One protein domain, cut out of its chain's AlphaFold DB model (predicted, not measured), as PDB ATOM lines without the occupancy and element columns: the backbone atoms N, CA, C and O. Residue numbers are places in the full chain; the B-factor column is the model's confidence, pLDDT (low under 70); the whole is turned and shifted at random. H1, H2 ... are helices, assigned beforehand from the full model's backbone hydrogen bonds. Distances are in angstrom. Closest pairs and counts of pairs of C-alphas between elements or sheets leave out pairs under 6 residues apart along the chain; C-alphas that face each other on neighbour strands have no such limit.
ATOM      1  N   VAL A   2      15.621-103.929 -36.573       49.22
ATOM      2  CA  VAL A   2      15.162-103.604 -37.950       49.22
ATOM      3  C   VAL A   2      13.674-103.941 -38.146       49.22
ATOM      4  O   VAL A   2      12.875-103.063 -38.442       49.22
ATOM      5  N   GLU A   3      13.278-105.184 -37.857       56.19
ATOM      6  CA  GLU A   3      11.898-105.683 -38.031       56.19
ATOM      7  C   GLU A   3      10.836-104.941 -37.188       56.19
ATOM      8  O   GLU A   3       9.654-104.928 -37.518       56.19
ATOM      9  N   THR A   4      11.250-104.302 -36.091       58.44
ATOM     10  CA  THR A   4      10.373-103.496 -35.225       58.44
ATOM     11  C   THR A   4      10.154-102.073 -35.750       58.44
ATOM     12  O   THR A   4       9.175-101.448 -35.362       58.44
ATOM     13  N   SER A   5      11.027-101.567 -36.631       64.19
ATOM     14  CA  SER A   5      10.881-100.237 -37.246       64.19
ATOM     15  C   SER A   5       9.811-100.258 -38.340       64.19
ATOM     16  O   SER A   5       8.836 -99.520 -38.263       64.19
ATOM     17  N   ASP A   6       9.929-101.210 -39.271       71.94
ATOM     18  CA  ASP A   6       8.990-101.449 -40.378       71.94
ATOM     19  C   ASP A   6       7.544-101.667 -39.874       71.94
ATOM     20  O   ASP A   6       6.583-101.100 -40.391       71.94
ATOM     21  N   LYS A   7       7.375-102.406 -38.766       73.00
ATOM     22  CA  LYS A   7       6.068-102.580 -38.103       73.00
ATOM     23  C   LYS A   7       5.507-101.279 -37.504       73.00
ATOM     24  O   LYS A   7       4.292-101.108 -37.496       73.00
ATOM     25  N   LYS A   8       6.356-100.360 -37.025       77.12
ATOM     26  CA  LYS A   8       5.929 -99.067 -36.466       77.12
ATOM     27  C   LYS A   8       5.536 -98.074 -37.559       77.12
ATOM     28  O   LYS A   8       4.510 -97.418 -37.424       77.12
ATOM     29  N   GLU A   9       6.295 -98.006 -38.651       78.12
ATOM     30  CA  GLU A   9       5.979 -97.153 -39.807       78.12
ATOM     31  C   GLU A   9       4.635 -97.559 -40.432       78.12
ATOM     32  O   GLU A   9       3.731 -96.731 -40.539       78.12
ATOM     33  N   ARG A  10       4.421 -98.862 -40.675       76.06
ATOM     34  CA  ARG A  10       3.121 -99.388 -41.137       76.06
ATOM     35  C   ARG A  10       1.962 -99.082 -40.186       76.06
ATOM     36  O   ARG A  10       0.839 -98.908 -40.649       76.06
ATOM     37  N   LEU A  11       2.196 -99.027 -38.870       80.00
ATOM     38  CA  LEU A  11       1.148 -98.665 -37.912       80.00
ATOM     39  C   LEU A  11       0.746 -97.194 -38.047       80.00
ATOM     40  O   LEU A  11      -0.445 -96.891 -38.018       80.00
ATOM     41  N   LEU A  12       1.724 -96.299 -38.201       80.06
ATOM     42  CA  LEU A  12       1.492 -94.865 -38.375       80.06
ATOM     43  C   LEU A  12       0.728 -94.598 -39.680       80.06
ATOM     44  O   LEU A  12      -0.269 -93.879 -39.646       80.06
ATOM     45  N   ASP A  13       1.105 -95.257 -40.781       80.38
ATOM     46  CA  ASP A  13       0.366 -95.203 -42.049       80.38
ATOM     47  C   ASP A  13      -1.075 -95.721 -41.895       80.38
ATOM     48  O   ASP A  13      -2.031 -95.068 -42.319       80.38
ATOM     49  N   CYS A  14      -1.266 -96.872 -41.236       78.19
ATOM     50  CA  CYS A  14      -2.600 -97.419 -40.989       78.19
ATOM     51  C   CYS A  14      -3.466 -96.486 -40.125       78.19
ATOM     52  O   CYS A  14      -4.630 -96.286 -40.464       78.19
ATOM     53  N   ILE A  15      -2.923 -95.882 -39.061       80.75
ATOM     54  CA  ILE A  15      -3.650 -94.920 -38.211       80.75
ATOM     55  C   ILE A  15      -3.968 -93.637 -38.994       80.75
ATOM     56  O   ILE A  15      -5.098 -93.156 -38.936       80.75
ATOM     57  N   GLY A  16      -3.018 -93.124 -39.784       79.25
ATOM     58  CA  GLY A  16      -3.220 -91.973 -40.671       79.25
ATOM     59  C   GLY A  16      -4.272 -92.204 -41.763       79.25
ATOM     60  O   GLY A  16      -4.897 -91.252 -42.223       79.25
ATOM     61  N   SER A  17      -4.511 -93.462 -42.149       79.81
ATOM     62  CA  SER A  17      -5.523 -93.842 -43.146       79.81
ATOM     63  C   SER A  17      -6.955 -93.993 -42.602       79.81
ATOM     64  O   SER A  17      -7.876 -94.236 -43.385       79.81
ATOM     65  N   LEU A  18      -7.177 -93.870 -41.285       82.00
ATOM     66  CA  LEU A  18      -8.498 -94.078 -40.681       82.00
ATOM     67  C   LEU A  18      -9.462 -92.926 -41.002       82.00
ATOM     68  O   LEU A  18      -9.366 -91.840 -40.444       82.00
ATOM     69  N   THR A  19     -10.466 -93.185 -41.839       80.69
ATOM     70  CA  THR A  19     -11.468 -92.184 -42.258       80.69
ATOM     71  C   THR A  19     -12.602 -91.951 -41.250       80.69
ATOM     72  O   THR A  19     -13.493 -91.143 -41.507       80.69
ATOM     73  N   VAL A  20     -12.598 -92.662 -40.117       82.12
ATOM     74  CA  VAL A  20     -13.641 -92.587 -39.074       82.12
ATOM     75  C   VAL A  20     -13.457 -91.382 -38.144       82.12
ATOM     76  O   VAL A  20     -14.439 -90.892 -37.589       82.12
ATOM     77  N   PHE A  21     -12.224 -90.895 -37.983       83.56
ATOM     78  CA  PHE A  21     -11.864 -89.812 -37.064       83.56
ATOM     79  C   PHE A  21     -11.467 -88.541 -37.829       83.56
ATOM     80  O   PHE A  21     -11.087 -88.608 -38.998       83.56
ATOM     81  N   ASP A  22     -11.525 -87.377 -37.175       84.19
ATOM     82  CA  ASP A  22     -10.993 -86.142 -37.764       84.19
ATOM     83  C   ASP A  22      -9.461 -86.217 -37.857       84.19
ATOM     84  O   ASP A  22      -8.791 -86.668 -36.924       84.19
ATOM     85  N   GLN A  23      -8.891 -85.739 -38.965       80.31
ATOM     86  CA  GLN A  23      -7.444 -85.691 -39.172       80.31
ATOM     87  C   GLN A  23      -6.722 -84.916 -38.058       80.31
ATOM     88  O   GLN A  23      -5.632 -85.319 -37.656       80.31
ATOM     89  N   GLN A  24      -7.323 -83.853 -37.513       80.75
ATOM     90  CA  GLN A  24      -6.751 -83.086 -36.401       80.75
ATOM     91  C   GLN A  24      -6.635 -83.921 -35.121       80.75
ATOM     92  O   GLN A  24      -5.632 -83.830 -34.413       80.75
ATOM     93  N   ASP A  25      -7.637 -84.754 -34.836       81.12
ATOM     94  CA  ASP A  25      -7.633 -85.626 -33.665       81.12
ATOM     95  C   ASP A  25      -6.721 -86.854 -33.899       81.12
ATOM     96  O   ASP A  25      -5.994 -87.244 -32.988       81.12
ATOM     97  N   ILE A  26      -6.616 -87.379 -35.132       82.44
ATOM     98  CA  ILE A  26      -5.629 -88.418 -35.511       82.44
ATOM     99  C   ILE A  26      -4.183 -87.944 -35.294       82.44
ATOM    100  O   ILE A  26      -3.369 -88.699 -34.759       82.44
ATOM    101  N   GLN A  27      -3.838 -86.700 -35.649       79.81
ATOM    102  CA  GLN A  27      -2.475 -86.183 -35.441       79.81
ATOM    103  C   GLN A  27      -2.065 -86.192 -33.954       79.81
ATOM    104  O   GLN A  27      -0.913 -86.489 -33.641       79.81
ATOM    105  N   LYS A  28      -3.007 -85.983 -33.020       81.12
ATOM    106  CA  LYS A  28      -2.757 -86.101 -31.566       81.12
ATOM    107  C   LYS A  28      -2.400 -87.530 -31.130       81.12
ATOM    108  O   LYS A  28      -1.764 -87.708 -30.094       81.12
ATOM    109  N   VAL A  29      -2.808 -88.543 -31.898       80.62
ATOM    110  CA  VAL A  29      -2.464 -89.960 -31.675       80.62
ATOM    111  C   VAL A  29      -1.082 -90.280 -32.237       80.62
ATOM    112  O   VAL A  29      -0.275 -90.916 -31.567       80.62
ATOM    113  N   LEU A  30      -0.791 -89.811 -33.456       80.19
ATOM    114  CA  LEU A  30       0.484 -90.054 -34.143       80.19
ATOM    115  C   LEU A  30       1.683 -89.421 -33.409       80.19
ATOM    116  O   LEU A  30       2.801 -89.923 -33.516       80.19
ATOM    117  N   VAL A  31       1.451 -88.351 -32.639       82.62
ATOM    118  CA  VAL A  31       2.472 -87.692 -31.806       82.62
ATOM    119  C   VAL A  31       2.791 -88.465 -30.513       82.62
ATOM    120  O   VAL A  31       3.942 -88.416 -30.067       82.62
ATOM    121  N   ASP A  32       1.856 -89.225 -29.916       80.62
ATOM    122  CA  ASP A  32       2.171 -90.038 -28.726       80.62
ATOM    123  C   ASP A  32       2.866 -91.356 -29.091       80.62
ATOM    124  O   ASP A  32       2.300 -92.452 -29.108       80.62
ATOM    125  N   THR A  33       4.172 -91.231 -29.303       76.31
ATOM    126  CA  THR A  33       5.094 -92.354 -29.499       76.31
ATOM    127  C   THR A  33       4.969 -93.471 -28.455       76.31
ATOM    128  O   THR A  33       5.175 -94.623 -28.829       76.31
ATOM    129  N   LYS A  34       4.598 -93.193 -27.191       78.31
ATOM    130  CA  LYS A  34       4.471 -94.229 -26.145       78.31
ATOM    131  C   LYS A  34       3.239 -95.097 -26.365       78.31
ATOM    132  O   LYS A  34       3.311 -96.317 -26.230       78.31
ATOM    133  N   TYR A  35       2.117 -94.472 -26.710       80.31
ATOM    134  CA  TYR A  35       0.893 -95.175 -27.068       80.31
ATOM    135  C   TYR A  35       1.082 -96.009 -28.345       80.31
ATOM    136  O   TYR A  35       0.727 -97.190 -28.366       80.31
ATOM    137  N   ILE A  36       1.740 -95.446 -29.364       78.88
ATOM    138  CA  ILE A  36       2.114 -96.174 -30.584       78.88
ATOM    139  C   ILE A  36       2.997 -97.394 -30.250       78.88
ATOM    140  O   ILE A  36       2.680 -98.504 -30.676       78.88
ATOM    141  N   ASP A  37       4.052 -97.235 -29.442       76.56
ATOM    142  CA  ASP A  37       4.946 -98.340 -29.045       76.56
ATOM    143  C   ASP A  37       4.273 -99.400 -28.154       76.56
ATOM    144  O   ASP A  37       4.720-100.550 -28.119       76.56
ATOM    145  N   SER A  38       3.181 -99.049 -27.468       78.88
ATOM    146  CA  SER A  38       2.298-100.016 -26.810       78.88
ATOM    147  C   SER A  38       1.520-100.833 -27.849       78.88
ATOM    148  O   SER A  38       1.565-102.062 -27.837       78.88
ATOM    149  N   ILE A  39       0.870-100.180 -28.821       76.81
ATOM    150  CA  ILE A  39       0.049-100.870 -29.832       76.81
ATOM    151  C   ILE A  39       0.867-101.768 -30.765       76.81
ATOM    152  O   ILE A  39       0.395-102.861 -31.081       76.81
ATOM    153  N   VAL A  40       2.095-101.388 -31.146       74.31
ATOM    154  CA  VAL A  40       2.987-102.242 -31.966       74.31
ATOM    155  C   VAL A  40       3.228-103.623 -31.325       74.31
ATOM    156  O   VAL A  40       3.500-104.588 -32.036       74.31
ATOM    157  N   GLN A  41       3.096-103.753 -29.999       68.69
ATOM    158  CA  GLN A  41       3.255-105.030 -29.288       68.69
ATOM    159  C   GLN A  41       1.983-105.896 -29.283       68.69
ATOM    160  O   GLN A  41       2.084-107.113 -29.125       68.69
ATOM    161  N   PHE A  42       0.798-105.301 -29.463       65.50
ATOM    162  CA  PHE A  42      -0.495-105.997 -29.380       65.50
ATOM    163  C   PHE A  42      -1.200-106.189 -30.730       65.50
ATOM    164  O   PHE A  42      -2.030-107.090 -30.858       65.50
ATOM    165  N   VAL A  43      -0.894-105.366 -31.738       66.19
ATOM    166  CA  VAL A  43      -1.537-105.407 -33.058       66.19
ATOM    167  C   VAL A  43      -0.540-105.865 -34.117       66.19
ATOM    168  O   VAL A  43       0.318-105.110 -34.561       66.19
ATOM    169  N   ASP A  44      -0.693-107.111 -34.567       63.38
ATOM    170  CA  ASP A  44      -0.037-107.605 -35.779       63.38
ATOM    171  C   ASP A  44      -0.682-106.953 -37.018       63.38
ATOM    172  O   ASP A  44      -1.908-106.978 -37.184       63.38
ATOM    173  N   ILE A  45       0.126-106.366 -37.902       59.19
ATOM    174  CA  ILE A  45      -0.355-105.523 -39.007       59.19
ATOM    175  C   ILE A  45      -0.280-106.316 -40.315       59.19
ATOM    176  O   ILE A  45       0.767-106.466 -40.945       59.19
ATOM    177  N   GLN A  46      -1.441-106.827 -40.715       53.06
ATOM    178  CA  GLN A  46      -1.723-107.428 -42.019       53.06
ATOM    179  C   GLN A  46      -3.011-106.788 -42.552       53.06
ATOM    180  O   GLN A  46      -3.874-106.392 -41.764       53.06
ATOM    181  N   SER A  47      -3.139-106.662 -43.874       50.66
ATOM    182  CA  SER A  47      -4.150-105.834 -44.551       50.66
ATOM    183  C   SER A  47      -5.555-106.461 -44.585       50.66
ATOM    184  O   SER A  47      -6.102-106.738 -45.650       50.66
ATOM    185  N   ASP A  48      -6.131-106.698 -43.407       53.50
ATOM    186  CA  ASP A  48      -7.432-107.339 -43.201       53.50
ATOM    187  C   ASP A  48      -8.460-106.340 -42.644       53.50
ATOM    188  O   ASP A  48      -8.247-105.753 -41.582       53.50
ATOM    189  N   LEU A  49      -9.638-106.239 -43.272       54.44
ATOM    190  CA  LEU A  49     -10.740-105.343 -42.862       54.44
ATOM    191  C   LEU A  49     -11.156-105.504 -41.383       54.44
ATOM    192  O   LEU A  49     -11.620-104.562 -40.745       54.44
ATOM    193  N   LYS A  50     -10.984-106.704 -40.810       56.62
ATOM    194  CA  LYS A  50     -11.250-106.968 -39.383       56.62
ATOM    195  C   LYS A  50     -10.240-106.288 -38.454       56.62
ATOM    196  O   LYS A  50     -10.608-105.930 -37.340       56.62
ATOM    197  N   ARG A  51      -8.985-106.133 -38.889       63.75
ATOM    198  CA  ARG A  51      -7.904-105.519 -38.104       63.75
ATOM    199  C   ARG A  51      -8.000-103.991 -38.126       63.75
ATOM    200  O   ARG A  51      -7.709-103.375 -37.107       63.75
ATOM    201  N   THR A  52      -8.525-103.398 -39.205       69.81
ATOM    202  CA  THR A  52      -8.920-101.976 -39.243       69.81
ATOM    203  C   THR A  52      -9.878-101.645 -38.097       69.81
ATOM    204  O   THR A  52      -9.608-100.735 -37.322       69.81
ATOM    205  N   GLN A  53     -10.917-102.465 -37.887       73.31
ATOM    206  CA  GLN A  53     -11.847-102.271 -36.767       73.31
ATOM    207  C   GLN A  53     -11.163-102.420 -35.397       73.31
ATOM    208  O   GLN A  53     -11.495-101.702 -34.458       73.31
ATOM    209  N   THR A  54     -10.192-103.326 -35.238       76.31
ATOM    210  CA  THR A  54      -9.390-103.413 -34.001       76.31
ATOM    211  C   THR A  54      -8.606-102.124 -33.746       76.31
ATOM    212  O   THR A  54      -8.586-101.646 -32.613       76.31
ATOM    213  N   LEU A  55      -8.018-101.537 -34.791       79.44
ATOM    214  CA  LEU A  55      -7.257-100.292 -34.716       79.44
ATOM    215  C   LEU A  55      -8.152 -99.082 -34.390       79.44
ATOM    216  O   LEU A  55      -7.823 -98.311 -33.493       79.44
ATOM    217  N   GLU A  56      -9.320 -98.973 -35.031       82.25
ATOM    218  CA  GLU A  56     -10.349 -97.965 -34.721       82.25
ATOM    219  C   GLU A  56     -10.766 -98.012 -33.243       82.25
ATOM    220  O   GLU A  56     -10.819 -96.985 -32.568       82.25
ATOM    221  N   ASN A  57     -11.013 -99.212 -32.708       81.75
ATOM    222  CA  ASN A  57     -11.393 -99.385 -31.306       81.75
ATOM    223  C   ASN A  57     -10.271 -98.987 -30.335       81.75
ATOM    224  O   ASN A  57     -10.561 -98.431 -29.278       81.75
ATOM    225  N   ALA A  58      -9.010 -99.254 -30.683       80.88
ATOM    226  CA  ALA A  58      -7.871 -98.841 -29.869       80.88
ATOM    227  C   ALA A  58      -7.730 -97.308 -29.853       80.88
ATOM    228  O   ALA A  58      -7.645 -96.711 -28.783       80.88
ATOM    229  N   VAL A  59      -7.816 -96.662 -31.022       81.25
ATOM    230  CA  VAL A  59      -7.784 -95.193 -31.161       81.25
ATOM    231  C   VAL A  59      -8.929 -94.521 -30.389       81.25
ATOM    232  O   VAL A  59      -8.694 -93.557 -29.661       81.25
ATOM    233  N   LEU A  60     -10.147 -95.074 -30.440       82.62
ATOM    234  CA  LEU A  60     -11.271 -94.596 -29.628       82.62
ATOM    235  C   LEU A  60     -10.996 -94.713 -28.113       82.62
ATOM    236  O   LEU A  60     -11.363 -93.820 -27.351       82.62
ATOM    237  N   HIS A  61     -10.332 -95.785 -27.670       80.81
ATOM    238  CA  HIS A  61      -9.952 -95.993 -26.267       80.81
ATOM    239  C   HIS A  61      -8.899 -94.973 -25.796       80.81
ATOM    240  O   HIS A  61      -8.984 -94.478 -24.673       80.81
ATOM    241  N   TYR A  62      -7.949 -94.595 -26.657       79.62
ATOM    242  CA  TYR A  62      -6.985 -93.521 -26.383       79.62
ATOM    243  C   TYR A  62      -7.664 -92.156 -26.226       79.62
ATOM    244  O   TYR A  62      -7.379 -91.434 -25.271       79.62
ATOM    245  N   PHE A  63      -8.614 -91.822 -27.105       78.62
ATOM    246  CA  PHE A  63      -9.384 -90.580 -26.987       78.62
ATOM    247  C   PHE A  63     -10.239 -90.520 -25.712       78.62
ATOM    248  O   PHE A  63     -10.423 -89.439 -25.152       78.62
ATOM    249  N   LYS A  64     -10.722 -91.665 -25.215       77.56
ATOM    250  CA  LYS A  64     -11.451 -91.744 -23.940       77.56
ATOM    251  C   LYS A  64     -10.548 -91.595 -22.716       77.56
ATOM    252  O   LYS A  64     -10.926 -90.872 -21.791       77.56
ATOM    253  N   ASP A  65      -9.367 -92.208 -22.716       71.12
ATOM    254  CA  ASP A  65      -8.568 -92.361 -21.492       71.12
ATOM    255  C   ASP A  65      -7.381 -91.394 -21.374       71.12
ATOM    256  O   ASP A  65      -7.037 -91.001 -20.261       71.12
ATOM    257  N   VAL A  66      -6.746 -91.011 -22.489       65.06
ATOM    258  CA  VAL A  66      -5.404 -90.391 -22.477       65.06
ATOM    259  C   VAL A  66      -5.412 -88.898 -22.815       65.06
ATOM    260  O   VAL A  66      -4.553 -88.167 -22.323       65.06
ATOM    261  N   ILE A  67      -6.369 -88.406 -23.609       63.62
ATOM    262  CA  ILE A  67      -6.439 -86.966 -23.908       63.62
ATOM    263  C   ILE A  67      -6.926 -86.193 -22.673       63.62
ATOM    264  O   ILE A  67      -8.027 -86.418 -22.168       63.62
ATOM    265  N   LEU A  68      -6.055 -85.304 -22.180       55.44
ATOM    266  CA  LEU A  68      -6.187 -84.612 -20.893       55.44
ATOM    267  C   LEU A  68      -7.096 -83.375 -20.942       55.44
ATOM    268  O   LEU A  68      -7.797 -83.125 -19.964       55.44
ATOM    269  N   ASP A  69      -7.134 -82.651 -22.064       60.19
ATOM    270  CA  ASP A  69      -8.099 -81.570 -22.291       60.19
ATOM    271  C   ASP A  69      -9.351 -82.126 -22.980       60.19
ATOM    272  O   ASP A  69      -9.316 -82.585 -24.124       60.19
ATOM    273  N   LYS A  70     -10.464 -82.117 -22.244       63.66
ATOM    274  CA  LYS A  70     -11.760 -82.665 -22.663       63.66
ATOM    275  C   LYS A  70     -12.781 -81.547 -22.841       63.66
ATOM    276  O   LYS A  70     -13.737 -81.446 -22.077       63.66
ATOM    277  N   ASP A  71     -12.562 -80.727 -23.867       71.38
ATOM    278  CA  ASP A  71     -13.551 -79.759 -24.346       71.38
ATOM    279  C   ASP A  71     -14.896 -80.455 -24.614       71.38
ATOM    280  O   ASP A  71     -14.929 -81.569 -25.150       71.38
ATOM    281  N   GLU A  72     -16.018 -79.796 -24.307       70.75
ATOM    282  CA  GLU A  72     -17.355 -80.371 -24.536       70.75
ATOM    283  C   GLU A  72     -17.569 -80.757 -26.011       70.75
ATOM    284  O   GLU A  72     -18.140 -81.805 -26.310       70.75
ATOM    285  N   GLU A  73     -17.026 -79.968 -26.941       75.19
ATOM    286  CA  GLU A  73     -17.067 -80.256 -28.379       75.19
ATOM    287  C   GLU A  73     -16.294 -81.541 -28.741       75.19
ATOM    288  O   GLU A  73     -16.752 -82.339 -29.561       75.19
ATOM    289  N   PHE A  74     -15.151 -81.790 -28.093       75.69
ATOM    290  CA  PHE A  74     -14.359 -83.005 -28.300       75.69
ATOM    291  C   PHE A  74     -15.054 -84.244 -27.714       75.69
ATOM    292  O   PHE A  74     -15.062 -85.303 -28.344       75.69
ATOM    293  N   LEU A  75     -15.722 -84.107 -26.564       74.25
ATOM    294  CA  LEU A  75     -16.560 -85.169 -25.992       74.25
ATOM    295  C   LEU A  75     -17.733 -85.537 -26.919       74.25
ATOM    296  O   LEU A  75     -17.993 -86.724 -27.134       74.25
ATOM    297  N   VAL A  76     -18.386 -84.545 -27.535       80.12
ATOM    298  CA  VAL A  76     -19.428 -84.773 -28.551       80.12
ATOM    299  C   VAL A  76     -18.858 -85.477 -29.792       80.12
ATOM    300  O   VAL A  76     -19.488 -86.413 -30.295       80.12
ATOM    301  N   ARG A  77     -17.648 -85.118 -30.256       79.06
ATOM    302  CA  ARG A  77     -16.973 -85.845 -31.351       79.06
ATOM    303  C   ARG A  77     -16.675 -87.304 -30.989       79.06
ATOM    304  O   ARG A  77     -17.018 -88.185 -31.776       79.06
ATOM    305  N   ILE A  78     -16.135 -87.583 -29.796       80.69
ATOM    306  CA  ILE A  78     -15.904 -88.959 -29.306       80.69
ATOM    307  C   ILE A  78     -17.197 -89.776 -29.326       80.69
ATOM    308  O   ILE A  78     -17.194 -90.910 -29.812       80.69
ATOM    309  N   GLN A  79     -18.302 -89.213 -28.830       78.81
ATOM    310  CA  GLN A  79     -19.587 -89.908 -28.824       78.81
ATOM    311  C   GLN A  79     -20.085 -90.182 -30.251       78.81
ATOM    312  O   GLN A  79     -20.592 -91.270 -30.514       78.81
ATOM    313  N   GLY A  80     -19.873 -89.255 -31.192       81.06
ATOM    314  CA  GLY A  80     -20.142 -89.464 -32.618       81.06
ATOM    315  C   GLY A  80     -19.322 -90.604 -33.237       81.06
ATOM    316  O   GLY A  80     -19.885 -91.450 -33.938       81.06
ATOM    317  N   TYR A  81     -18.018 -90.676 -32.947       82.56
ATOM    318  CA  TYR A  81     -17.149 -91.763 -33.420       82.56
ATOM    319  C   TYR A  81     -17.563 -93.122 -32.841       82.56
ATOM    320  O   TYR A  81     -17.631 -94.109 -33.573       82.56
ATOM    321  N   GLU A  82     -17.900 -93.175 -31.549       80.62
ATOM    322  CA  GLU A  82     -18.437 -94.382 -30.918       80.62
ATOM    323  C   GLU A  82     -19.748 -94.828 -31.578       80.62
ATOM    324  O   GLU A  82     -19.889 -96.003 -31.914       80.62
ATOM    325  N   ASP A  83     -20.666 -93.901 -31.852       80.94
ATOM    326  CA  ASP A  83     -21.937 -94.189 -32.520       80.94
ATOM    327  C   ASP A  83     -21.730 -94.775 -33.930       80.94
ATOM    328  O   ASP A  83     -22.415 -95.725 -34.313       80.94
ATOM    329  N   VAL A  84     -20.773 -94.251 -34.706       81.06
ATOM    330  CA  VAL A  84     -20.408 -94.777 -36.038       81.06
ATOM    331  C   VAL A  84     -19.793 -96.176 -35.929       81.06
ATOM    332  O   VAL A  84     -20.235 -97.107 -36.611       81.06
ATOM    333  N   ILE A  85     -18.823 -96.358 -35.028       78.75
ATOM    334  CA  ILE A  85     -18.144 -97.639 -34.808       78.75
ATOM    335  C   ILE A  85     -19.140 -98.702 -34.317       78.75
ATOM    336  O   ILE A  85     -19.122 -99.829 -34.812       78.75
ATOM    337  N   VAL A  86     -20.065 -98.362 -33.415       74.94
ATOM    338  CA  VAL A  86     -21.107 -99.274 -32.914       74.94
ATOM    339  C   VAL A  86     -22.141 -99.607 -33.995       74.94
ATOM    340  O   VAL A  86     -22.467-100.785 -34.159       74.94
ATOM    341  N   LYS A  87     -22.589 -98.639 -34.807       69.38
ATOM    342  CA  LYS A  87     -23.494 -98.900 -35.948       69.38
ATOM    343  C   LYS A  87     -22.858 -99.819 -37.000       69.38
ATOM    344  O   LYS A  87     -23.552-100.644 -37.594       69.38
ATOM    345  N   SER A  88     -21.532 -99.771 -37.173       61.41
ATOM    346  CA  SER A  88     -20.808-100.733 -38.025       61.41
ATOM    347  C   SER A  88     -20.878-102.181 -37.500       61.41
ATOM    348  O   SER A  88     -20.833-103.132 -38.287       61.41
ATOM    349  N   ARG A  89     -21.028-102.369 -36.177       59.72
ATOM    350  CA  ARG A  89     -21.146-103.686 -35.528       59.72
ATOM    351  C   ARG A  89     -22.563-104.254 -35.623       59.72
ATOM    352  O   ARG A  89     -22.700-105.455 -35.840       59.72
ATOM    353  N   THR A  90     -23.606-103.427 -35.496       47.06
ATOM    354  CA  THR A  90     -25.013-103.890 -35.453       47.06
ATOM    355  C   THR A  90     -25.516-104.512 -36.757       47.06
ATOM    356  O   THR A  90     -26.490-105.258 -36.734       47.06
ATOM    357  N   ASN A  91     -24.814-104.312 -37.878       47.56
ATOM    358  CA  ASN A  91     -25.059-105.036 -39.133       47.56
ATOM    359  C   ASN A  91     -24.568-106.506 -39.116       47.56
ATOM    360  O   ASN A  91     -24.582-107.174 -40.151       47.56
ATOM    361  N   LYS A  92     -24.122-107.032 -37.965       44.31
ATOM    362  CA  LYS A  92     -23.827-108.456 -37.737       44.31
ATOM    363  C   LYS A  92     -24.551-108.944 -36.479       44.31
ATOM    364  O   LYS A  92     -24.671-108.225 -35.493       44.31
TER     365      LYS A  92
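What this domain is: This is residues 2 to 92 of the 435 residues of the protein "CCHC-type domain-containing protein" of Strongyloides papillosus (UniProt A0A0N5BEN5). Two helical halves lie side by side: a short hairpin, H1 and H2, with H3 crossing H1, and the long hairpin H4 and H5, with H4 in the middle. The printed part has 91 residues with five named helices, H1 to H5, all helix. It is compact, radius of gyration of the C-alphas 13.3 A, and flat, spanning 42 by 35 by 19 A.

Where its parts are: H1 is residues 2 to 16, from C-alpha 2 at (15.162, -103.604, -37.950). H2 is residues 23 to 30, H3 33 to 42. H4, residues 49 to 65, measures 25.1 A; H5, residues 72 to 90, measures 27.0 A, ending at C-alpha 90 at (-25.013, -103.890, -35.453).

How they stand to each other: H1, with residues 7 to 12 alone, touches H3, about perpendicular at 74 degrees; their closest C-alphas, Lys 8 and Val 40, are 6.2 A apart. H4 and H5 touch at a shallow tilt of 28 degrees, opposite ways, H5 with residues 78 to 85 alone; the closest C-alphas, Phe 63 and Ile 78, are 7.1 A apart. Every O i to N i+4 pair is within hydrogen-bond range in H5, 9 of 11 in H1, 2 of 4 in H2, 4 of 6 in H3, 12 of 13 in H4.

The domain as a whole: The printed part has no cut and no long link. Residues 2 to 5, 41 to 52, 66 to 70 and 87 to 92 have pLDDT under 70.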